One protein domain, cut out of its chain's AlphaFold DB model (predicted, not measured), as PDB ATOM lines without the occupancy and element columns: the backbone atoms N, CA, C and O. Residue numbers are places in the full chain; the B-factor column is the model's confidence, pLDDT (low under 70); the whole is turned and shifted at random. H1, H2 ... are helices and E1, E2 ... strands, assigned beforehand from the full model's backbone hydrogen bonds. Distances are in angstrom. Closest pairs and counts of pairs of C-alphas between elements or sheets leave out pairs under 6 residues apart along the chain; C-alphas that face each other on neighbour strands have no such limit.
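What this domain is: This is residues 42 to 107 of the 130 residues of an uncharacterized protein of Lactobacillus delbrueckii subsp. bulgaricus CNCM I-1519 (UniProt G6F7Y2). The model is a loose, drawn-out row of three parts: a helix, H1, at one end with the loop of residues 42 to 55 beside it, a small hairpin of E1 and E2 in the middle, and a longer hairpin of E3 and E4 at the other end. Residues 89 to 94, at the turn of the second hairpin, stick out free, and residues 100 to 107 run back from E4 toward the helix end of the row. The printed part has 66 residues, with one named helix and four named strands in the order H1, E1, E2, E3, E4; each hairpin is a sheet of two antiparallel strands, E1 - E2 and E3 - E4. Its class is mixed, helices and strands, with 27 residues in named elements, under half of the printed part. The whole is loose, with a radius of gyration of the C-alphas of 14.7 A, and elongated, spanning 44 by 27 by 25 A.

Where its parts are: The printed part begins at Thr 42, whose C-alpha is at (59.781, 7.400, -22.180), and residues 42 to 55 hold no named element. H1 follows as residues 56 to 65, with its first C-alpha, that of Gln 56, at (51.403, 7.726, -19.271); it is 14.5 A from first to last C-alpha. E1 is residues 70 to 72, from Tyr 70 to Leu 72, and E2 is residues 78 to 80, from Val 78 to Asn 80; each is 6.8 A long. E3 is residues 83 to 88, the longest strand by residues, and measures 13.3 A. E4 is residues 95 to 99, measures 12.6 A, and ends at C-alpha 99, at (32.024, -11.238, -13.585).

How they stand to each other: Every O i to N i+4 pair inside H1 is within hydrogen-bond range. H1 is joined to E1 by a tight link of 4 residues, and it is apart from E2, E3 and E4. E1 and E2 are a hairpin with a tight link of 5 residues, antiparallel at 140 degrees between their N-to-C directions. In this hairpin the C-alphas of residues 70 and 80 face each other at 4.9 A. Across it N 71 and O 79 are within hydrogen-bond range at 2.9 A, and so are N 79 and O 71 at 2.8 A. E2 and E3 meet only through their link, a tight one of 2 residues. E1 and E3 have 1 pair of C-alphas within 8 A, those of Tyr 70 and Ala 83, 6.8 A apart. E3 and E4 are the second hairpin, antiparallel at 161 degrees, with a short link of 6 residues. The C-alphas of residues 83 and 99 face each other at 4.5 A, and those of residues 88 and 95 at 5.2 A. Two of the N and O pairs within hydrogen-bond range here are N 84 and O 98 at 2.8 A and N 96 and O 87 at 3.0 A. E4 is apart from both E1 and E2.

The domain as a whole: The two C-alphas farthest apart are those of Glu 44 and Ala 90, at 45.2 A, while the C-alphas of the first and last printed residues, Thr 42 and Gln 107, are 25.1 A apart. The centre of E1 is nearest to the mean of the C-alphas, at 6.1 A, and that of E3 is farthest, at 14.1 A. The printed part has no cut, and none of its links between named elements is long. The mean pLDDT of the printed part is 72.1, and 18 residues are under 70, namely residues 85 to 95 and residues 101 to 107.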
ATOM      1  N   THR A  42      59.485   5.969 -21.972       75.06
ATOM      2  CA  THR A  42      59.781   7.400 -22.180       75.06
ATOM      3  C   THR A  42      60.091   8.146 -20.882       75.06
ATOM      4  O   THR A  42      60.765   9.172 -20.920       75.06
ATOM      5  N   ALA A  43      59.621   7.630 -19.744       78.44
ATOM      6  CA  ALA A  43      59.816   8.205 -18.419       78.44
ATOM      7  C   ALA A  43      59.910   7.112 -17.340       78.44
ATOM      8  O   ALA A  43      59.550   5.951 -17.567       78.44
ATOM      9  N   GLU A  44      60.400   7.487 -16.158       79.31
ATOM     10  CA  GLU A  44      60.303   6.648 -14.964       79.31
ATOM     11  C   GLU A  44      58.839   6.520 -14.518       79.31
ATOM     12  O   GLU A  44      58.023   7.416 -14.735       79.31
ATOM     13  N   ILE A  45      58.506   5.378 -13.922       81.00
ATOM     14  CA  ILE A  45      57.161   5.082 -13.431       81.00
ATOM     15  C   ILE A  45      56.950   5.870 -12.142       81.00
ATOM     16  O   ILE A  45      57.631   5.609 -11.149       81.00
ATOM     17  N   ALA A  46      56.004   6.805 -12.131       81.62
ATOM     18  CA  ALA A  46      55.717   7.573 -10.922       81.62
ATOM     19  C   ALA A  46      54.964   6.737  -9.872       81.62
ATOM     20  O   ALA A  46      55.221   6.874  -8.676       81.62
ATOM     21  N   THR A  47      54.030   5.874 -10.292       77.75
ATOM     22  CA  THR A  47      53.291   4.990  -9.379       77.75
ATOM     23  C   THR A  47      52.614   3.833 -10.109       77.75
ATOM     24  O   THR A  47      52.140   3.981 -11.223       77.75
ATOM     25  N   LEU A  48      52.501   2.676  -9.458       80.75
ATOM     26  CA  LEU A  48      51.697   1.548  -9.951       80.75
ATOM     27  C   LEU A  48      50.318   1.462  -9.275       80.75
ATOM     28  O   LEU A  48      49.633   0.456  -9.407       80.75
ATOM     29  N   ASP A  49      49.907   2.499  -8.541       79.56
ATOM     30  CA  ASP A  49      48.548   2.619  -8.006       79.56
ATOM     31  C   ASP A  49      47.649   3.339  -9.018       79.56
ATOM     32  O   ASP A  49      47.782   4.549  -9.237       79.56
ATOM     33  N   ALA A  50      46.688   2.609  -9.591       78.38
ATOM     34  CA  ALA A  50      45.712   3.139 -10.543       78.38
ATOM     35  C   ALA A  50      44.905   4.344 -10.021       78.38
ATOM     36  O   ALA A  50      44.410   5.130 -10.824       78.38
ATOM     37  N   SER A  51      44.789   4.534  -8.700       80.81
ATOM     38  CA  SER A  51      44.093   5.697  -8.119       80.81
ATOM     39  C   SER A  51      44.934   6.977  -8.116       80.81
ATOM     40  O   SER A  51      44.392   8.055  -7.875       80.81
ATOM     41  N   LYS A  52      46.252   6.871  -8.322       79.88
ATOM     42  CA  LYS A  52      47.202   7.992  -8.234       79.88
ATOM     43  C   LYS A  52      48.048   8.180  -9.493       79.88
ATOM     44  O   LYS A  52      48.773   9.165  -9.580       79.88
ATOM     45  N   ALA A  53      47.976   7.251 -10.443       79.81
ATOM     46  CA  ALA A  53      48.694   7.335 -11.705       79.81
ATOM     47  C   ALA A  53      48.099   8.433 -12.596       79.81
ATOM     48  O   ALA A  53      46.954   8.344 -13.036       79.81
ATOM     49  N   THR A  54      48.891   9.468 -12.871       80.19
ATOM     50  CA  THR A  54      48.530  10.554 -13.801       80.19
ATOM     51  C   THR A  54      49.431  10.595 -15.033       80.19
ATOM     52  O   THR A  54      49.123  11.291 -15.997       80.19
ATOM     53  N   ASP A  55      50.556   9.885 -15.005       82.62
ATOM     54  CA  ASP A  55      51.534   9.812 -16.083       82.62
ATOM     55  C   ASP A  55      51.303   8.596 -16.991       82.62
ATOM     56  O   ASP A  55      50.831   7.536 -16.573       82.62
ATOM     57  N   GLN A  56      51.665   8.750 -18.265       81.69
ATOM     58  CA  GLN A  56      51.403   7.726 -19.271       81.69
ATOM     59  C   GLN A  56      52.247   6.459 -19.062       81.69
ATOM     60  O   GLN A  56      51.731   5.359 -19.235       81.69
ATOM     61  N   ALA A  57      53.501   6.601 -18.623       82.69
ATOM     62  CA  ALA A  57      54.391   5.484 -18.305       82.69
ATOM     63  C   ALA A  57      53.781   4.540 -17.252       82.69
ATOM     64  O   ALA A  57      53.785   3.321 -17.426       82.69
ATOM     65  N   SER A  58      53.213   5.103 -16.186       79.19
ATOM     66  CA  SER A  58      52.520   4.350 -15.139       79.19
ATOM     67  C   SER A  58      51.249   3.683 -15.643       79.19
ATOM     68  O   SER A  58      51.046   2.496 -15.399       79.19
ATOM     69  N   VAL A  59      50.415   4.402 -16.400       80.88
ATOM     70  CA  VAL A  59      49.171   3.843 -16.957       80.88
ATOM     71  C   VAL A  59      49.459   2.695 -17.931       80.88
ATOM     72  O   VAL A  59      48.762   1.681 -17.905       80.88
ATOM     73  N   GLU A  60      50.500   2.804 -18.759       83.19
ATOM     74  CA  GLU A  60      50.924   1.732 -19.668       83.19
ATOM     75  C   GLU A  60      51.334   0.467 -18.905       83.19
ATOM     76  O   GLU A  60      50.963  -0.641 -19.295       83.19
ATOM     77  N   GLN A  61      52.046   0.613 -17.787       81.62
ATOM     78  CA  GLN A  61      52.419  -0.531 -16.961       81.62
ATOM     79  C   GLN A  61      51.248  -1.110 -16.179       81.62
ATOM     80  O   GLN A  61      51.090  -2.330 -16.168       81.62
ATOM     81  N   ILE A  62      50.405  -0.260 -15.595       83.38
ATOM     82  CA  ILE A  62      49.182  -0.666 -14.898       83.38
ATOM     83  C   ILE A  62      48.286  -1.466 -15.845       83.38
ATOM     84  O   ILE A  62      47.867  -2.560 -15.490       83.38
ATOM     85  N   ASN A  63      48.096  -1.021 -17.089       82.69
ATOM     86  CA  ASN A  63      47.321  -1.763 -18.090       82.69
ATOM     87  C   ASN A  63      47.920  -3.136 -18.456       82.69
ATOM     88  O   ASN A  63      47.201  -3.991 -18.971       82.69
ATOM     89  N   ASN A  64      49.217  -3.360 -18.216       81.19
ATOM     90  CA  ASN A  64      49.855  -4.661 -18.432       81.19
ATOM     91  C   ASN A  64      49.703  -5.609 -17.231       81.19
ATOM     92  O   ASN A  64      49.736  -6.827 -17.419       81.19
ATOM     93  N   VAL A  65      49.588  -5.077 -16.007       81.25
ATOM     94  CA  VAL A  65      49.536  -5.880 -14.768       81.25
ATOM     95  C   VAL A  65      48.141  -5.974 -14.146       81.25
ATOM     96  O   VAL A  65      47.877  -6.903 -13.380       81.25
ATOM     97  N   GLU A  66      47.250  -5.044 -14.473       78.00
ATOM     98  CA  GLU A  66      45.874  -4.965 -13.995       78.00
ATOM     99  C   GLU A  66      44.881  -5.135 -15.148       78.00
ATOM    100  O   GLU A  66      45.151  -4.808 -16.301       78.00
ATOM    101  N   GLU A  67      43.697  -5.657 -14.829       75.12
ATOM    102  CA  GLU A  67      42.621  -5.869 -15.794       75.12
ATOM    103  C   GLU A  67      41.336  -5.200 -15.288       75.12
ATOM    104  O   GLU A  67      40.904  -5.431 -14.157       75.12
ATOM    105  N   GLY A  68      40.716  -4.365 -16.127       77.81
ATOM    106  CA  GLY A  68      39.453  -3.686 -15.829       77.81
ATOM    107  C   GLY A  68      38.204  -4.514 -16.168       77.81
ATOM    108  O   GLY A  68      38.265  -5.666 -16.593       77.81
ATOM    109  N   LEU A  69      37.015  -3.914 -16.021       76.75
ATOM    110  CA  LEU A  69      35.752  -4.540 -16.464       76.75
ATOM    111  C   LEU A  69      35.705  -4.720 -17.988       76.75
ATOM    112  O   LEU A  69      35.185  -5.725 -18.486       76.75
ATOM    113  N   TYR A  70      36.297  -3.762 -18.695       77.88
ATOM    114  CA  TYR A  70      36.441  -3.727 -20.138       77.88
ATOM    115  C   TYR A  70      37.882  -3.418 -20.518       77.88
ATOM    116  O   TYR A  70      38.587  -2.718 -19.796       77.88
ATOM    117  N   LEU A  71      38.279  -3.904 -21.686       78.69
ATOM    118  CA  LEU A  71      39.528  -3.569 -22.352       78.69
ATOM    119  C   LEU A  71      39.203  -2.906 -23.690       78.69
ATOM    120  O   LEU A  71      38.210  -3.237 -24.342       78.69
ATOM    121  N   LEU A  72      40.057  -1.987 -24.127       75.69
ATOM    122  CA  LEU A  72      40.014  -1.469 -25.491       75.69
ATOM    123  C   LEU A  72      40.727  -2.471 -26.403       75.69
ATOM    124  O   LEU A  72      41.945  -2.619 -26.365       75.69
ATOM    125  N   GLY A  73      39.943  -3.205 -27.190       73.75
ATOM    126  CA  GLY A  73      40.442  -4.170 -28.159       73.75
ATOM    127  C   GLY A  73      40.890  -3.520 -29.469       73.75
ATOM    128  O   GLY A  73      40.872  -2.299 -29.649       73.75
ATOM    129  N   LYS A  74      41.259  -4.367 -30.437       74.06
ATOM    130  CA  LYS A  74      41.643  -3.922 -31.785       74.06
ATOM    131  C   LYS A  74      40.538  -3.051 -32.397       74.06
ATOM    132  O   LYS A  74      39.358  -3.395 -32.325       74.06
ATOM    133  N   ASN A  75      40.936  -1.958 -33.048       72.88
ATOM    134  CA  ASN A  75      40.038  -0.963 -33.651       72.88
ATOM    135  C   ASN A  75      39.165  -0.198 -32.639       72.88
ATOM    136  O   ASN A  75      38.020   0.124 -32.951       72.88
ATOM    137  N   ALA A  76      39.680   0.057 -31.430       72.94
ATOM    138  CA  ALA A  76      38.985   0.805 -30.375       72.94
ATOM    139  C   ALA A  76      37.615   0.213 -29.983       72.94
ATOM    140  O   ALA A  76      36.737   0.911 -29.477       72.94
ATOM    141  N   LYS A  77      37.417  -1.091 -30.208       75.06
ATOM    142  CA  LYS A  77      36.191  -1.777 -29.801       75.06
ATOM    143  C   LYS A  77      36.293  -2.175 -28.339       75.06
ATOM    144  O   LYS A  77      37.246  -2.840 -27.941       75.06
ATOM    145  N   VAL A  78      35.290  -1.794 -27.556       76.50
ATOM    146  CA  VAL A  78      35.174  -2.197 -26.154       76.50
ATOM    147  C   VAL A  78      34.989  -3.713 -26.103       76.50
ATOM    148  O   VAL A  78      34.003  -4.243 -26.613       76.50
ATOM    149  N   GLN A  79      35.958  -4.405 -25.515       73.06
ATOM    150  CA  GLN A  79      35.936  -5.843 -25.315       73.06
ATOM    151  C   GLN A  79      35.714  -6.153 -23.837       73.06
ATOM    152  O   GLN A  79      36.299  -5.547 -22.942       73.06
ATOM    153  N   ASN A  80      34.861  -7.136 -23.588       71.88
ATOM    154  CA  ASN A  80      34.626  -7.720 -22.279       71.88
ATOM    155  C   ASN A  80      35.919  -8.340 -21.719       71.88
ATOM    156  O   ASN A  80      36.500  -9.227 -22.346       71.88
ATOM    157  N   ALA A  81      36.345  -7.867 -20.547       73.94
ATOM    158  CA  ALA A  81      37.556  -8.309 -19.860       73.94
ATOM    159  C   ALA A  81      37.175  -9.159 -18.636       73.94
ATOM    160  O   ALA A  81      36.909 -10.363 -18.757       73.94
ATOM    161  N   LEU A  82      36.988  -8.517 -17.478       71.25
ATOM    162  CA  LEU A  82      36.435  -9.167 -16.289       71.25
ATOM    163  C   LEU A  82      34.911  -9.357 -16.348       71.25
ATOM    164  O   LEU A  82      34.401 -10.333 -15.785       71.25
ATOM    165  N   ALA A  83      34.178  -8.461 -17.017       71.62
ATOM    166  CA  ALA A  83      32.723  -8.544 -17.140       71.62
ATOM    167  C   ALA A  83      32.323  -9.398 -18.353       71.62
ATOM    168  O   ALA A  83      32.672  -9.067 -19.476       71.62
ATOM    169  N   THR A  84      31.549 -10.468 -18.169       70.69
ATOM    170  CA  THR A  84      31.005 -11.294 -19.266       70.69
ATOM    171  C   THR A  84      29.708 -10.751 -19.845       70.69
ATOM    172  O   THR A  84      29.397 -11.016 -21.002       70.69
ATOM    173  N   SER A  85      28.929 -10.020 -19.051       67.31
ATOM    174  CA  SER A  85      27.644  -9.473 -19.475       67.31
ATOM    175  C   SER A  85      27.316  -8.217 -18.685       67.31
ATOM    176  O   SER A  85      27.628  -8.132 -17.494       67.31
ATOM    177  N   THR A  86      26.658  -7.278 -19.359       64.94
ATOM    178  CA  THR A  86      26.242  -5.998 -18.796       64.94
ATOM    179  C   THR A  86      24.757  -5.829 -19.022       64.94
ATOM    180  O   THR A  86      24.289  -5.843 -20.159       64.94
ATOM    181  N   LYS A  87      24.018  -5.667 -17.927       68.94
ATOM    182  CA  LYS A  87      22.595  -5.353 -17.958       68.94
ATOM    183  C   LYS A  87      22.410  -3.902 -17.535       68.94
ATOM    184  O   LYS A  87      22.789  -3.530 -16.423       68.94
ATOM    185  N   ASN A  88      21.830  -3.111 -18.430       60.25
ATOM    186  CA  ASN A  88      21.343  -1.774 -18.119       60.25
ATOM    187  C   ASN A  88      19.880  -1.890 -17.661       60.25
ATOM    188  O   ASN A  88      19.111  -2.647 -18.261       60.25
ATOM    189  N   ASN A  89      19.513  -1.202 -16.584       55.84
ATOM    190  CA  ASN A  89      18.114  -1.066 -16.191       55.84
ATOM    191  C   ASN A  89      17.529   0.212 -16.810       55.84
ATOM    192  O   ASN A  89      18.249   1.190 -16.983       55.84
ATOM    193  N   ALA A  90      16.231   0.213 -17.118       57.50
ATOM    194  CA  ALA A  90      15.549   1.280 -17.865       57.50
ATOM    195  C   ALA A  90      15.778   2.705 -17.308       57.50
ATOM    196  O   ALA A  90      15.740   3.675 -18.058       57.50
ATOM    197  N   ASP A  91      16.113   2.829 -16.022       60.91
ATOM    198  CA  ASP A  91      16.398   4.098 -15.351       60.91
ATOM    199  C   ASP A  91      17.816   4.662 -15.576       60.91
ATOM    200  O   ASP A  91      18.159   5.687 -14.988       60.91
ATOM    201  N   SER A  92      18.676   4.008 -16.374       58.38
ATOM    202  CA  SER A  92      20.048   4.439 -16.745       58.38
ATOM    203  C   SER A  92      21.039   4.687 -15.588       58.38
ATOM    204  O   SER A  92      22.208   4.993 -15.818       58.38
ATOM    205  N   LYS A  93      20.601   4.530 -14.334       69.81
ATOM    206  CA  LYS A  93      21.394   4.777 -13.116       69.81
ATOM    207  C   LYS A  93      21.997   3.513 -12.509       69.81
ATOM    208  O   LYS A  93      22.877   3.609 -11.661       69.81
ATOM    209  N   THR A  94      21.532   2.329 -12.913       67.94
ATOM    210  CA  THR A  94      21.992   1.050 -12.351       67.94
ATOM    211  C   THR A  94      22.592   0.170 -13.436       67.94
ATOM    212  O   THR A  94      21.893  -0.277 -14.346       67.94
ATOM    213  N   TRP A  95      23.881  -0.126 -13.286       65.00
ATOM    214  CA  TRP A  95      24.640  -0.991 -14.182       65.00
ATOM    215  C   TRP A  95      25.006  -2.281 -13.453       65.00
ATOM    216  O   TRP A  95      25.704  -2.253 -12.439       65.00
ATOM    217  N   THR A  96      24.512  -3.418 -13.947       72.00
ATOM    218  CA  THR A  96      24.834  -4.734 -13.373       72.00
ATOM    219  C   THR A  96      25.824  -5.461 -14.270       72.00
ATOM    220  O   THR A  96      25.512  -5.753 -15.425       72.00
ATOM    221  N   PHE A  97      26.994  -5.786 -13.718       72.75
ATOM    222  CA  PHE A  97      28.047  -6.525 -14.411       72.75
ATOM    223  C   PHE A  97      28.157  -7.944 -13.854       72.75
ATOM    224  O   PHE A  97      28.349  -8.139 -12.652       72.75
ATOM    225  N   THR A  98      28.073  -8.939 -14.731       75.88
ATOM    226  CA  THR A  98      28.367 -10.335 -14.384       75.88
ATOM    227  C   THR A  98      29.859 -10.578 -14.578       75.88
ATOM    228  O   THR A  98      30.366 -10.372 -15.676       75.88
ATOM    229  N   LEU A  99      30.573 -11.007 -13.534       76.81
ATOM    230  CA  LEU A  99      32.024 -11.238 -13.585       76.81
ATOM    231  C   LEU A  99      32.376 -12.700 -13.909       76.81
ATOM    232  O   LEU A  99      31.642 -13.628 -13.552       76.81
ATOM    233  N   ARG A 100      33.533 -12.928 -14.546       73.50
ATOM    234  CA  ARG A 100      34.072 -14.280 -14.810       73.50
ATOM    235  C   ARG A 100      34.365 -15.019 -13.494       73.50
ATOM    236  O   ARG A 100      35.040 -14.505 -12.609       73.50
ATOM    237  N   LYS A 101      33.908 -16.275 -13.382       67.69
ATOM    238  CA  LYS A 101      33.978 -17.107 -12.156       67.69
ATOM    239  C   LYS A 101      35.372 -17.642 -11.772       67.69
ATOM    240  O   LYS A 101      35.468 -18.472 -10.875       67.69
ATOM    241  N   LYS A 102      36.459 -17.203 -12.412       54.09
ATOM    242  CA  LYS A 102      37.827 -17.648 -12.093       54.09
ATOM    243  C   LYS A 102      38.707 -16.432 -11.824       54.09
ATOM    244  O   LYS A 102      38.958 -15.659 -12.738       54.09
ATOM    245  N   ARG A 103      39.178 -16.285 -10.582       49.91
ATOM    246  CA  ARG A 103      40.189 -15.292 -10.198       49.91
ATOM    247  C   ARG A 103      41.429 -16.009  -9.679       49.91
ATOM    248  O   ARG A 103      41.475 -16.401  -8.520       49.91
ATOM    249  N   GLN A 104      42.432 -16.162 -10.530       40.97
ATOM    250  CA  GLN A 104      43.802 -15.984 -10.068       40.97
ATOM    251  C   GLN A 104      44.248 -14.668 -10.681       40.97
ATOM    252  O   GLN A 104      44.568 -14.605 -11.863       40.97
ATOM    253  N   VAL A 105      44.178 -13.604  -9.887       44.47
ATOM    254  CA  VAL A 105      44.959 -12.409 -10.183       44.47
ATOM    255  C   VAL A 105      46.408 -12.863 -10.040       44.47
ATOM    256  O   VAL A 105      46.780 -13.387  -8.989       44.47
ATOM    257  N   VAL A 106      47.222 -12.726 -11.087       44.09
ATOM    258  CA  VAL A 106      48.682 -12.925 -11.011       44.09
ATOM    259  C   VAL A 106      49.295 -11.698 -10.329       44.09
ATOM    260  O   VAL A 106      50.185 -11.036 -10.830       44.09
ATOM    261  N   GLN A 107      48.782 -11.379  -9.152       38.94
ATOM    262  CA  GLN A 107      49.497 -10.668  -8.119       38.94
ATOM    263  C   GLN A 107      49.351 -11.577  -6.913       38.94
ATOM    264  O   GLN A 107      48.234 -11.881  -6.493       38.94
TER     265      GLN A 107